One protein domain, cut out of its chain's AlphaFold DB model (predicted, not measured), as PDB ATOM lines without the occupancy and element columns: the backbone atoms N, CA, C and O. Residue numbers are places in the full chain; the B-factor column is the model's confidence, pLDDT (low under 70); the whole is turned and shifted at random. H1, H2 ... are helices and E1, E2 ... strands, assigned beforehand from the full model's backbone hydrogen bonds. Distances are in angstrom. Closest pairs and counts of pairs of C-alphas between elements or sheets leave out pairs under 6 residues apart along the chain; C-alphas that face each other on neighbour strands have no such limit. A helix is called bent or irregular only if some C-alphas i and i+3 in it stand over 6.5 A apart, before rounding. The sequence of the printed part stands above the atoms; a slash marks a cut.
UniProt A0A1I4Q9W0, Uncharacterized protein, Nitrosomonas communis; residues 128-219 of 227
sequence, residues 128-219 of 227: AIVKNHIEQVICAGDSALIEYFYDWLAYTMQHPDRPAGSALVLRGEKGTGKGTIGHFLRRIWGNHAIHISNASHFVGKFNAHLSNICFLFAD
ATOM      1  N   ALA A 128     -30.366  16.432 -34.786       96.00
ATOM      2  CA  ALA A 128     -31.567  17.078 -34.243       96.00
ATOM      3  C   ALA A 128     -31.463  18.613 -34.215       96.00
ATOM      4  O   ALA A 128     -32.419  19.308 -34.552       96.00
ATOM      5  N   ILE A 129     -30.283  19.143 -33.872       95.06
ATOM      6  CA  ILE A 129     -30.042  20.590 -33.789       95.06
ATOM      7  C   ILE A 129     -30.122  21.238 -35.174       95.06
ATOM      8  O   ILE A 129     -30.836  22.224 -35.353       95.06
ATOM      9  N   VAL A 130     -29.413  20.684 -36.162       95.00
ATOM     10  CA  VAL A 130     -29.416  21.244 -37.521       95.00
ATOM     11  C   VAL A 130     -30.768  21.043 -38.203       95.00
ATOM     12  O   VAL A 130     -31.255  21.965 -38.849       95.00
ATOM     13  N   LYS A 131     -31.418  19.897 -37.978       96.12
ATOM     14  CA  LYS A 131     -32.775  19.601 -38.448       96.12
ATOM     15  C   LYS A 131     -33.768  20.639 -37.936       96.12
ATOM     16  O   LYS A 131     -34.482  21.241 -38.728       96.12
ATOM     17  N   ASN A 132     -33.761  20.913 -36.631       97.38
ATOM     18  CA  ASN A 132     -34.623  21.937 -36.044       97.38
ATOM     19  C   ASN A 132     -34.326  23.333 -36.611       97.38
ATOM     20  O   ASN A 132     -35.251  24.088 -36.895       97.38
ATOM     21  N   HIS A 133     -33.049  23.674 -36.813       96.88
ATOM     22  CA  HIS A 133     -32.669  24.949 -37.427       96.88
ATOM     23  C   HIS A 133     -33.215  25.077 -38.855       96.88
ATOM     24  O   HIS A 133     -33.821  26.086 -39.194       96.88
ATOM     25  N   ILE A 134     -33.064  24.042 -39.683       97.06
ATOM     26  CA  ILE A 134     -33.593  24.029 -41.054       97.06
ATOM     27  C   ILE A 134     -35.121  24.147 -41.038       97.06
ATOM     28  O   ILE A 134     -35.680  25.028 -41.686       97.06
ATOM     29  N   GLU A 135     -35.795  23.293 -40.274       97.94
ATOM     30  CA  GLU A 135     -37.249  23.168 -40.339       97.94
ATOM     31  C   GLU A 135     -37.967  24.357 -39.701       97.94
ATOM     32  O   GLU A 135     -38.881  24.917 -40.298       97.94
ATOM     33  N   GLN A 136     -37.537  24.776 -38.511       96.69
ATOM     34  CA  GLN A 136     -38.252  25.780 -37.722       96.69
ATOM     35  C   GLN A 136     -37.723  27.197 -37.937       96.69
ATOM     36  O   GLN A 136     -38.494  28.148 -37.859       96.69
ATOM     37  N   VAL A 137     -36.423  27.363 -38.202       95.12
ATOM     38  CA  VAL A 137     -35.812  28.697 -38.333       95.12
ATOM     39  C   VAL A 137     -35.710  29.118 -39.794       95.12
ATOM     40  O   VAL A 137     -36.103  30.230 -40.133       95.12
ATOM     41  N   ILE A 138     -35.199  28.246 -40.667       96.00
ATOM     42  CA  ILE A 138     -34.999  28.590 -42.083       96.00
ATOM     43  C   ILE A 138     -36.306  28.497 -42.870       96.00
ATOM     44  O   ILE A 138     -36.626  29.416 -43.621       96.00
ATOM     45  N   CYS A 139     -37.063  27.416 -42.682       96.88
ATOM     46  CA  CYS A 139     -38.302  27.166 -43.422       96.88
ATOM     47  C   CYS A 139     -39.567  27.583 -42.658       96.88
ATOM     48  O   CYS A 139     -40.661  27.469 -43.199       96.88
ATOM     49  N   ALA A 140     -39.437  28.058 -41.413       96.06
ATOM     50  CA  ALA A 140     -40.551  28.513 -40.574       96.06
ATOM     51  C   ALA A 140     -41.711  27.500 -40.435       96.06
ATOM     52  O   ALA A 140     -42.872  27.887 -40.314       96.06
ATOM     53  N   GLY A 141     -41.407  26.198 -40.465       97.38
ATOM     54  CA  GLY A 141     -42.394  25.119 -40.391       97.38
ATOM     55  C   GLY A 141     -43.180  24.869 -41.684       97.38
ATOM     56  O   GLY A 141     -44.051  24.001 -41.688       97.38
ATOM     57  N   ASP A 142     -42.888  25.585 -42.773       98.19
ATOM     58  CA  ASP A 142     -43.515  25.358 -44.076       98.19
ATOM     59  C   ASP A 142     -43.012  24.043 -44.682       98.19
ATOM     60  O   ASP A 142     -41.842  23.903 -45.043       98.19
ATOM     61  N   SER A 143     -43.909  23.064 -44.796       98.06
ATOM     62  CA  SER A 143     -43.569  21.720 -45.262       98.06
ATOM     63  C   SER A 143     -43.012  21.693 -46.685       98.06
ATOM     64  O   SER A 143     -42.120  20.894 -46.958       98.06
ATOM     65  N   ALA A 144     -43.497  22.563 -47.576       98.12
ATOM     66  CA  ALA A 144     -43.049  22.596 -48.965       98.12
ATOM     67  C   ALA A 144     -41.636  23.184 -49.074       98.12
ATOM     68  O   ALA A 144     -40.806  22.682 -49.831       98.12
ATOM     69  N   LEU A 145     -41.331  24.217 -48.283       97.69
ATOM     70  CA  LEU A 145     -39.974  24.763 -48.199       97.69
ATOM     71  C   LEU A 145     -38.996  23.775 -47.562       97.69
ATOM     72  O   LEU A 145     -37.866  23.665 -48.031       97.69
ATOM     73  N   ILE A 146     -39.430  23.047 -46.528       98.44
ATOM     74  CA  ILE A 146     -38.625  22.005 -45.878       98.44
ATOM     75  C   ILE A 146     -38.248  20.915 -46.880       98.44
ATOM     76  O   ILE A 146     -37.070  20.581 -47.005       98.44
ATOM     77  N   GLU A 147     -39.239  20.380 -47.594       98.25
ATOM     78  CA  GLU A 147     -39.040  19.356 -48.621       98.25
ATOM     79  C   GLU A 147     -38.073  19.856 -49.697       98.25
ATOM     80  O   GLU A 147     -37.031  19.242 -49.924       98.25
ATOM     81  N   TYR A 148     -38.328  21.045 -50.252       97.88
ATOM     82  CA  TYR A 148     -37.459  21.637 -51.266       97.88
ATOM     83  C   TYR A 148     -36.022  21.850 -50.774       97.88
ATOM     84  O   TYR A 148     -35.067  21.614 -51.513       97.88
ATOM     85  N   PHE A 149     -35.842  22.302 -49.530       97.75
ATOM     86  CA  PHE A 149     -34.517  22.527 -48.958       97.75
ATOM     87  C   PHE A 149     -33.726  21.218 -48.859       97.75
ATOM     88  O   PHE A 149     -32.549  21.182 -49.230       97.75
ATOM     89  N   TYR A 150     -34.360  20.141 -48.389       97.56
ATOM     90  CA  TYR A 150     -33.714  18.833 -48.308       97.56
ATOM     91  C   TYR A 150     -33.437  18.234 -49.683       97.56
ATOM     92  O   TYR A 150     -32.331  17.738 -49.890       97.56
ATOM     93  N   ASP A 151     -34.368  18.339 -50.629       97.50
ATOM     94  CA  ASP A 151     -34.164  17.872 -52.002       97.50
ATOM     95  C   ASP A 151     -33.010  18.615 -52.676       97.50
ATOM     96  O   ASP A 151     -32.155  18.005 -53.320       97.50
ATOM     97  N   TRP A 152     -32.925  19.931 -52.473       97.50
ATOM     98  CA  TRP A 152     -31.827  20.744 -52.987       97.50
ATOM     99  C   TRP A 152     -30.476  20.335 -52.378       97.50
ATOM    100  O   TRP A 152     -29.480  20.191 -53.097       97.50
ATOM    101  N   LEU A 153     -30.422  20.093 -51.064       95.81
ATOM    102  CA  LEU A 153     -29.213  19.594 -50.403       95.81
ATOM    103  C   LEU A 153     -28.820  18.195 -50.883       95.81
ATOM    104  O   LEU A 153     -27.657  17.967 -51.214       95.81
ATOM    105  N   ALA A 154     -29.776  17.271 -50.948       95.44
ATOM    106  CA  ALA A 154     -29.540  15.912 -51.412       95.44
ATOM    107  C   ALA A 154     -29.009  15.923 -52.849       95.44
ATOM    108  O   ALA A 154     -27.966  15.329 -53.120       95.44
ATOM    109  N   TYR A 155     -29.659  16.675 -53.740       96.62
ATOM    110  CA  TYR A 155     -29.252  16.789 -55.135       96.62
ATOM    111  C   TYR A 155     -27.833  17.343 -55.278       96.62
ATOM    112  O   TYR A 155     -27.015  16.756 -55.984       96.62
ATOM    113  N   THR A 156     -27.517  18.453 -54.600       95.25
ATOM    114  CA  THR A 156     -26.186  19.075 -54.697       95.25
ATOM    115  C   THR A 156     -25.084  18.136 -54.217       95.25
ATOM    116  O   THR A 156     -24.064  18.010 -54.886       95.25
ATOM    117  N   MET A 157     -25.291  17.435 -53.100       93.81
ATOM    118  CA  MET A 157     -24.290  16.518 -52.549       93.81
ATOM    119  C   MET A 157     -24.156  15.215 -53.349       93.81
ATOM    120  O   MET A 157     -23.052  14.687 -53.465       93.81
ATOM    121  N   GLN A 158     -25.246  14.696 -53.917       94.12
ATOM    122  CA  GLN A 158     -25.227  13.487 -54.753       94.12
ATOM    123  C   GLN A 158     -24.693  13.753 -56.168       94.12
ATOM    124  O   GLN A 158     -24.214  12.834 -56.833       94.12
ATOM    125  N   HIS A 159     -24.760  15.003 -56.629       94.81
ATOM    126  CA  HIS A 159     -24.332  15.414 -57.963       94.81
ATOM    127  C   HIS A 159     -23.385  16.621 -57.936       94.81
ATOM    128  O   HIS A 159     -23.681  17.651 -58.548       94.81
ATOM    129  N   PRO A 160     -22.219  16.517 -57.269       94.56
ATOM    130  CA  PRO A 160     -21.293  17.640 -57.131       94.56
ATOM    131  C   PRO A 160     -20.613  18.028 -58.455       94.56
ATOM    132  O   PRO A 160     -19.953  19.063 -58.532       94.56
ATOM    133  N   ASP A 161     -20.744  17.204 -59.501       92.88
ATOM    134  CA  ASP A 161     -20.154  17.413 -60.824       92.88
ATOM    135  C   ASP A 161     -20.965  18.354 -61.722       92.88
ATOM    136  O   ASP A 161     -20.522  18.686 -62.824       92.88
ATOM    137  N   ARG A 162     -22.146  18.782 -61.268       90.88
ATOM    138  CA  ARG A 162     -23.033  19.669 -62.018       90.88
ATOM    139  C   ARG A 162     -23.692  20.710 -61.114       90.88
ATOM    140  O   ARG A 162     -23.965  20.435 -59.949       90.88
ATOM    141  N   PRO A 163     -23.989  21.912 -61.637       89.00
ATOM    142  CA  PRO A 163     -24.755  22.900 -60.891       89.00
ATOM    143  C   PRO A 163     -26.153  22.378 -60.540       89.00
ATOM    144  O   PRO A 163     -26.781  21.698 -61.351       89.00
ATOM    145  N   ALA A 164     -26.683  22.788 -59.384       90.94
ATOM    146  CA  ALA A 164     -28.058  22.478 -58.978       90.94
ATOM    147  C   ALA A 164     -29.125  23.019 -59.949       90.94
ATOM    148  O   ALA A 164     -30.258  22.553 -59.951       90.94
ATOM    149  N   GLY A 165     -28.788  24.046 -60.737       92.06
ATOM    150  CA  GLY A 165     -29.733  24.756 -61.606       92.06
ATOM    151  C   GLY A 165     -30.620  25.771 -60.872       92.06
ATOM    152  O   GLY A 165     -31.314  26.548 -61.519       92.06
ATOM    153  N   SER A 166     -30.555  25.817 -59.540       93.81
ATOM    154  CA  SER A 166     -31.209  26.815 -58.691       93.81
ATOM    155  C   SER A 166     -30.304  27.235 -57.527       93.81
ATOM    156  O   SER A 166     -29.298  26.584 -57.234       93.81
ATOM    157  N   ALA A 167     -30.669  28.325 -56.849       92.44
ATOM    158  CA  ALA A 167     -29.995  28.808 -55.650       92.44
ATOM    159  C   ALA A 167     -31.015  29.070 -54.536       92.44
ATOM    160  O   ALA A 167     -32.090  29.615 -54.789       92.44
ATOM    161  N   LEU A 168     -30.656  28.718 -53.300       93.56
ATOM    162  CA  LEU A 168     -31.451  29.048 -52.122       93.56
ATOM    163  C   LEU A 168     -31.192  30.498 -51.710       93.56
ATOM    164  O   LEU A 168     -30.057  30.884 -51.430       93.56
ATOM    165  N   VAL A 169     -32.257  31.299 -51.648       92.38
ATOM    166  CA  VAL A 169     -32.195  32.703 -51.229       92.38
ATOM    167  C   VAL A 169     -32.903  32.851 -49.892       92.38
ATOM    168  O   VAL A 169     -34.127  32.791 -49.811       92.38
ATOM    169  N   LEU A 170     -32.124  33.076 -48.836       91.31
ATOM    170  CA  LEU A 170     -32.649  33.253 -47.486       91.31
ATOM    171  C   LEU A 170     -32.857  34.742 -47.200       91.31
ATOM    172  O   LEU A 170     -31.906  35.523 -47.213       91.31
ATOM    173  N   ARG A 171     -34.096  35.143 -46.906       88.75
ATOM    174  CA  ARG A 171     -34.452  36.523 -46.542       88.75
ATOM    175  C   ARG A 171     -35.000  36.567 -45.123       88.75
ATOM    176  O   ARG A 171     -35.737  35.683 -44.710       88.75
ATOM    177  N   GLY A 172     -34.618  37.592 -44.376       86.25
ATOM    178  CA  GLY A 172     -35.062  37.795 -43.000       86.25
ATOM    179  C   GLY A 172     -34.154  38.766 -42.260       86.25
ATOM    180  O   GLY A 172     -33.088  39.131 -42.762       86.25
ATOM    181  N   GLU A 173     -34.551  39.149 -41.053       86.00
ATOM    182  CA  GLU A 173     -33.823  40.120 -40.232       86.00
ATOM    183  C   GLU A 173     -32.396  39.668 -39.885       86.00
ATOM    184  O   GLU A 173     -32.040  38.486 -39.948       86.00
ATOM    185  N   LYS A 174     -31.529  40.618 -39.532       85.25
ATOM    186  CA  LYS A 174     -30.179  40.290 -39.065       85.25
ATOM    187  C   LYS A 174     -30.266  39.457 -37.782       85.25
ATOM    188  O   LYS A 174     -31.088  39.727 -36.919       85.25
ATOM    189  N   GLY A 175     -29.408  38.444 -37.656       83.75
ATOM    190  CA  GLY A 175     -29.379  37.581 -36.469       83.75
ATOM    191  C   GLY A 175     -30.365  36.408 -36.485       83.75
ATOM    192  O   GLY A 175     -30.346  35.611 -35.557       83.75
ATOM    193  N   THR A 176     -31.148  36.208 -37.552       86.19
ATOM    194  CA  THR A 176     -32.091  35.071 -37.661       86.19
ATOM    195  C   THR A 176     -31.440  33.728 -38.027       86.19
ATOM    196  O   THR A 176     -32.122  32.785 -38.404       86.19
ATOM    197  N   GLY A 177     -30.108  33.620 -37.973       85.31
ATOM    198  CA  GLY A 177     -29.400  32.353 -38.204       85.31
ATOM    199  C   GLY A 177     -29.212  31.926 -39.670       85.31
ATOM    200  O   GLY A 177     -28.823  30.784 -39.920       85.31
ATOM    201  N   LYS A 178     -29.423  32.827 -40.639       90.88
ATOM    202  CA  LYS A 178     -29.155  32.580 -42.075       90.88
ATOM    203  C   LYS A 178     -27.683  32.254 -42.356       90.88
ATOM    204  O   LYS A 178     -27.383  31.278 -43.032       90.88
ATOM    205  N   GLY A 179     -26.759  33.021 -41.771       91.50
ATOM    206  CA  GLY A 179     -25.324  32.746 -41.903       91.50
ATOM    207  C   GLY A 179     -24.915  31.413 -41.277       91.50
ATOM    208  O   GLY A 179     -24.064  30.708 -41.815       91.50
ATOM    209  N   THR A 180     -25.576  31.004 -40.188       93.00
ATOM    210  CA  THR A 180     -25.292  29.741 -39.495       93.00
ATOM    211  C   THR A 180     -25.439  28.538 -40.421       93.00
ATOM    212  O   THR A 180     -24.543  27.694 -40.459       93.00
ATOM    213  N   ILE A 181     -26.528  28.465 -41.197       94.25
ATOM    214  CA  ILE A 181     -26.734  27.347 -42.123       94.25
ATOM    215  C   ILE A 181     -25.743  27.395 -43.297       94.25
ATOM    216  O   ILE A 181     -25.189  26.362 -43.664       94.25
ATOM    217  N   GLY A 182     -25.418  28.587 -43.815       93.38
ATOM    218  CA  GLY A 182     -24.398  28.760 -44.856       93.38
ATOM    219  C   GLY A 182     -23.009  28.289 -44.413       93.38
ATOM    220  O   GLY A 182     -22.347  27.526 -45.120       93.38
ATOM    221  N   HIS A 183     -22.585  28.660 -43.202       92.62
ATOM    222  CA  HIS A 183     -21.321  28.202 -42.621       92.62
ATOM    223  C   HIS A 183     -21.316  26.705 -42.300       92.62
ATOM    224  O   HIS A 183     -20.288  26.053 -42.491       92.62
ATOM    225  N   PHE A 184     -22.437  26.152 -41.831       93.69
ATOM    226  CA  PHE A 184     -22.573  24.715 -41.601       93.69
ATOM    227  C   PHE A 184     -22.365  23.925 -42.899       93.69
ATOM    228  O   PHE A 184     -21.500  23.052 -42.949       93.69
ATOM    229  N   LEU A 185     -23.077  24.287 -43.968       94.50
ATOM    230  CA  LEU A 185     -22.938  23.634 -45.271       94.50
ATOM    231  C   LEU A 185     -21.529  23.805 -45.833       94.50
ATOM    232  O   LEU A 185     -20.920  22.837 -46.282       94.50
ATOM    233  N   ARG A 186     -20.950  25.005 -45.727       92.31
ATOM    234  CA  ARG A 186     -19.564  25.242 -46.139       92.31
ATOM    235  C   ARG A 186     -18.581  24.279 -45.462       92.31
ATOM    236  O   ARG A 186     -17.649  23.825 -46.116       92.31
ATOM    237  N   ARG A 187     -18.769  23.954 -44.180       91.69
ATOM    238  CA  ARG A 187     -17.902  22.997 -43.470       91.69
ATOM    239  C   ARG A 187     -18.024  21.576 -44.005       91.69
ATOM    240  O   ARG A 187     -17.024  20.876 -44.010       91.69
ATOM    241  N   ILE A 188     -19.200  21.170 -44.481       93.81
ATOM    242  CA  ILE A 188     -19.399  19.869 -45.139       93.81
ATOM    243  C   ILE A 188     -18.651  19.837 -46.476       93.81
ATOM    244  O   ILE A 188     -17.888  18.916 -46.753       93.81
ATOM    245  N   TRP A 189     -18.825  20.881 -47.287       93.44
ATOM    246  CA  TRP A 189     -18.179  21.017 -48.598       93.44
ATOM    247  C   TRP A 189     -16.665  21.261 -48.526       93.44
ATOM    248  O   TRP A 189     -15.951  21.016 -49.501       93.44
ATOM    249  N   GLY A 190     -16.159  21.733 -47.386       91.38
ATOM    250  CA  GLY A 190     -14.734  21.842 -47.110       91.38
ATOM    251  C   GLY A 190     -13.989  22.696 -48.130       91.38
ATOM    252  O   GLY A 190     -14.321  23.858 -48.364       91.38
ATOM    253  N   ASN A 191     -12.977  22.095 -48.766       88.69
ATOM    254  CA  ASN A 191     -12.124  22.779 -49.737       88.69
ATOM    255  C   ASN A 191     -12.865  23.236 -51.011       88.69
ATOM    256  O   ASN A 191     -12.374  24.103 -51.741       88.69
ATOM    257  N   HIS A 192     -14.044  22.660 -51.261       92.12
ATOM    258  CA  HIS A 192     -14.886  22.921 -52.425       92.12
ATOM    259  C   HIS A 192     -16.017  23.911 -52.130       92.12
ATOM    260  O   HIS A 192     -16.940  24.050 -52.938       92.12
ATOM    261  N   ALA A 193     -15.927  24.632 -51.007       90.50
ATOM    262  CA  ALA A 193     -16.802  25.748 -50.698       90.50
ATOM    263  C   ALA A 193     -16.068  27.070 -50.476       90.50
ATOM    264  O   ALA A 193     -14.958  27.111 -49.948       90.50
ATOM    265  N   ILE A 194     -16.729  28.169 -50.839       87.00
ATOM    266  CA  ILE A 194     -16.247  29.532 -50.596       87.00
ATOM    267  C   ILE A 194     -17.329  30.374 -49.926       87.00
ATOM    268  O   ILE A 194     -18.516  30.230 -50.228       87.00
ATOM    269  N   HIS A 195     -16.908  31.245 -49.010       87.31
ATOM    270  CA  HIS A 195     -17.755  32.294 -48.459       87.31
ATOM    271  C   HIS A 195     -17.392  33.636 -49.098       87.31
ATOM    272  O   HIS A 195     -16.220  33.998 -49.166       87.31
ATOM    273  N   ILE A 196     -18.395  34.372 -49.566       83.00
ATOM    274  CA  ILE A 196     -18.220  35.682 -50.186       83.00
ATOM    275  C   ILE A 196     -19.080  36.689 -49.434       83.00
ATOM    276  O   ILE A 196     -20.297  36.539 -49.377       83.00
ATOM    277  N   SER A 197     -18.437  37.735 -48.917       77.56
ATOM    278  CA  SER A 197     -19.092  38.852 -48.229       77.56
ATOM    279  C   SER A 197     -19.212  40.123 -49.081       77.56
ATOM    280  O   SER A 197     -19.887  41.071 -48.697       77.56
ATOM    281  N   ASN A 198     -18.560  40.179 -50.247       70.31
ATOM    282  CA  ASN A 198     -18.613  41.327 -51.153       70.31
ATOM    283  C   ASN A 198     -18.562  40.858 -52.618       70.31
ATOM    284  O   ASN A 198     -17.609  40.193 -53.030       70.31
ATOM    285  N   ALA A 199     -19.579  41.224 -53.412       64.94
ATOM    286  CA  ALA A 199     -19.709  40.814 -54.813       64.94
ATOM    287  C   ALA A 199     -18.529  41.234 -55.702       64.94
ATOM    288  O   ALA A 199     -18.252  40.558 -56.689       64.94
ATOM    289  N   SER A 200     -17.781  42.289 -55.363       61.84
ATOM    290  CA  SER A 200     -16.599  42.694 -56.143       61.84
ATOM    291  C   SER A 200     -15.497  41.623 -56.184       61.84
ATOM    292  O   SER A 200     -14.745  41.565 -57.157       61.84
ATOM    293  N   HIS A 201     -15.453  40.708 -55.206       58.72
ATOM    294  CA  HIS A 201     -14.564  39.541 -55.238       58.72
ATOM    295  C   HIS A 201     -14.994  38.476 -56.261       58.72
ATOM    296  O   HIS A 201     -14.179  37.633 -56.628       58.72
ATOM    297  N   PHE A 202     -16.238  38.528 -56.748       55.53
ATOM    298  CA  PHE A 202     -16.813  37.568 -57.692       55.53
ATOM    299  C   PHE A 202     -16.722  38.027 -59.160       55.53
ATOM    300  O   PHE A 202     -16.518  37.202 -60.044       55.53
ATOM    301  N   VAL A 203     -16.822  39.335 -59.442       52.72
ATOM    302  CA  VAL A 203     -16.916  39.877 -60.825       52.72
ATOM    303  C   VAL A 203     -15.539  40.148 -61.482       52.72
ATOM    304  O   VAL A 203     -15.452  40.604 -62.621       52.72
ATOM    305  N   GLY A 204     -14.424  39.880 -60.792       50.62
ATOM    306  CA  GLY A 204     -13.064  40.123 -61.301       50.62
ATOM    307  C   GLY A 204     -12.496  39.022 -62.217       50.62
ATOM    308  O   GLY A 204     -12.992  37.904 -62.263       50.62
ATOM    309  N   LYS A 205     -11.361  39.298 -62.889       42.09
ATOM    310  CA  LYS A 205     -10.597  38.371 -63.774       42.09
ATOM    311  C   LYS A 205     -10.032  37.104 -63.090       42.09
ATOM    312  O   LYS A 205      -9.218  36.391 -63.676       42.09
ATOM    313  N   PHE A 206     -10.429  36.807 -61.860       47.25
ATOM    314  CA  PHE A 206      -9.855  35.751 -61.035       47.25
ATOM    315  C   PHE A 206     -10.655  34.438 -61.114       47.25
ATOM    316  O   PHE A 206     -10.943  33.827 -60.103       47.25
ATOM    317  N   ASN A 207     -10.959  33.918 -62.304       51.00
ATOM    318  CA  ASN A 207     -11.676  32.632 -62.434       51.00
ATOM    319  C   ASN A 207     -10.933  31.417 -61.824       51.00
ATOM    320  O   ASN A 207     -11.529  30.364 -61.612       51.00
ATOM    321  N   ALA A 208      -9.639  31.550 -61.509       56.25
ATOM    322  CA  ALA A 208      -8.821  30.469 -60.964       56.25
ATOM    323  C   ALA A 208      -9.215  30.034 -59.537       56.25
ATOM    324  O   ALA A 208      -9.093  28.858 -59.219       56.25
ATOM    325  N   HIS A 209      -9.715  30.928 -58.671       56.22
ATOM    326  CA  HIS A 209     -10.090  30.538 -57.298       56.22
ATOM    327  C   HIS A 209     -11.449  29.811 -57.222       56.22
ATOM    328  O   HIS A 209     -11.730  29.128 -56.228       56.22
ATOM    329  N   LEU A 210     -12.268  29.935 -58.276       60.66
ATOM    330  CA  LEU A 210     -13.561  29.261 -58.435       60.66
ATOM    331  C   LEU A 210     -13.452  27.902 -59.138       60.66
ATOM    332  O   LEU A 210     -14.402  27.127 -59.089       60.66
ATOM    333  N   SER A 211     -12.317  27.580 -59.766       72.00
ATOM    334  CA  SER A 211     -12.202  26.405 -60.644       72.00
ATOM    335  C   SER A 211     -12.440  25.063 -59.941       72.00
ATOM    336  O   SER A 211     -12.717  24.080 -60.615       72.00
ATOM    337  N   ASN A 212     -12.328  25.029 -58.608       84.44
ATOM    338  CA  ASN A 212     -12.538  23.845 -57.774       84.44
ATOM    339  C   ASN A 212     -13.683  24.042 -56.753       84.44
ATOM    340  O   ASN A 212     -13.630  23.463 -55.668       84.44
ATOM    341  N   ILE A 213     -14.661  24.913 -57.027       88.38
ATOM    342  CA  ILE A 213     -15.780  25.214 -56.119       88.38
ATOM    343  C   ILE A 213     -17.071  24.540 -56.589       88.38
ATOM    344  O   ILE A 213     -17.462  24.684 -57.742       88.38
ATOM    345  N   CYS A 214     -17.756  23.868 -55.660       92.12
ATOM    346  CA  CYS A 214     -19.088  23.285 -55.850       92.12
ATOM    347  C   CYS A 214     -20.171  24.023 -55.047       92.12
ATOM    348  O   CYS A 214     -21.330  24.024 -55.448       92.12
ATOM    349  N   PHE A 215     -19.808  24.674 -53.934       92.56
ATOM    350  CA  PHE A 215     -20.751  25.404 -53.087       92.56
ATOM    351  C   PHE A 215     -20.267  26.827 -52.803       92.56
ATOM    352  O   PHE A 215     -19.140  27.058 -52.367       92.56
ATOM    353  N   LEU A 216     -21.135  27.803 -53.031       90.56
ATOM    354  CA  LEU A 216     -20.841  29.208 -52.794       90.56
ATOM    355  C   LEU A 216     -21.869  29.753 -51.815       90.56
ATOM    356  O   LEU A 216     -23.067  29.732 -52.086       90.56
ATOM    357  N   PHE A 217     -21.387  30.256 -50.683       90.88
ATOM    358  CA  PHE A 217     -22.207  30.976 -49.725       90.88
ATOM    359  C   PHE A 217     -21.942  32.475 -49.870       90.88
ATOM    360  O   PHE A 217     -20.844  32.945 -49.582       90.88
ATOM    361  N   ALA A 218     -22.945  33.210 -50.343       88.62
ATOM    362  CA  ALA A 218     -22.900  34.659 -50.471       88.62
ATOM    363  C   ALA A 218     -23.683  35.294 -49.316       88.62
ATOM    364  O   ALA A 218     -24.915  35.252 -49.325       88.62
ATOM    365  N   ASP A 219     -22.984  35.872 -48.341       82.75
ATOM    366  CA  ASP A 219     -23.607  36.604 -47.234       82.75
ATOM    367  C   ASP A 219     -23.490  38.102 -47.500       82.75
ATOM    368  O   ASP A 219     -22.394  38.600 -47.728       82.75
TER     369      ASP A 219
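AT A GLANCE: This is residues 128 to 219 of the 227 residues of an uncharacterized protein of Nitrosomonas communis (UniProt A0A1I4Q9W0). A short ribbon of two parallel strands, E1 and E2, is covered by helix H3, while H1 and H2 make a corner at one end of the domain. A long link, residues 159 to 177, runs back from H2 to H3, and at the end away from H1 another long link joins the strands, with residues 203 to 208 sticking out. The printed part has 92 residues, with three named helices and two named strands in the order H1, H2, H3, E1, E2, and the class is mostly helix. It is compact, with a radius of gyration of the C-alphas of 13.9 A, and spans 41 by 31 by 21 A.

IN THESE COORDINATES: The sheet is made of E1, residues 193 to 196, and E2, residues 215 to 218, which ends with C-alpha 218 at (-22.900, 34.659, -50.471). H3, residues 178 to 192, measures 20.1 A and is irregular: C-alphas 188 and 191 are 9.1 A apart, and its line is a rough one. H2, residues 143 to 158, is the longest helix at 22.2 A and begins with C-alpha 143 at (-43.569, 21.720, -45.262). H1, residues 128 to 138, measures 14.3 A from C-alpha 128 at (-31.567, 17.078, -34.243). It is neither bent nor irregular, but only just: C-alphas 135 and 138 are 6.1 A apart.

HOW THE PARTS SIT: E1 and E2 are parallel neighbours at 14 degrees, with N 196 and O 217 at 2.8 A and N 217 and O 194 at 2.9 A, both within hydrogen-bond range. The closest C-alphas of H3 and E2 are those of Gly 182 and Phe 217, 5.8 A apart. Those of H3 and E1 are Arg 186 and Ala 193, 5.4 A apart. H3 only just touches H1, with 3 pairs of C-alphas within 8 A, through its residues 178 to 181 alone; the closest are those of Ile 138 and Lys 178, 7.1 A apart. H1 and H3 run opposite ways at a steep tilt of 57 degrees. H1 and H2 are close but not clearly touching, with the C-alphas of Glu 135 and Ile 146 closest at 5.8 A. They run opposite ways at a steep tilt of 59 degrees. H2 is apart from H3, and only just apart from E2, at 8.5 A. In H1 and H2 every O i to N i+4 pair is within hydrogen-bond range; in H3 9 of 11 are.

THE WHOLE: The two C-alphas farthest apart are those of Ala 128 and Lys 205, 42.0 A. The printed part has no cut. The links from H2 to H3, 19 residues, and from E1 to E2, 18 residues, are long; those from H1 to H2 and from H3 to E1 are tight. The mean pLDDT of the printed part is 87.3, and residues 199 to 210 are under 70.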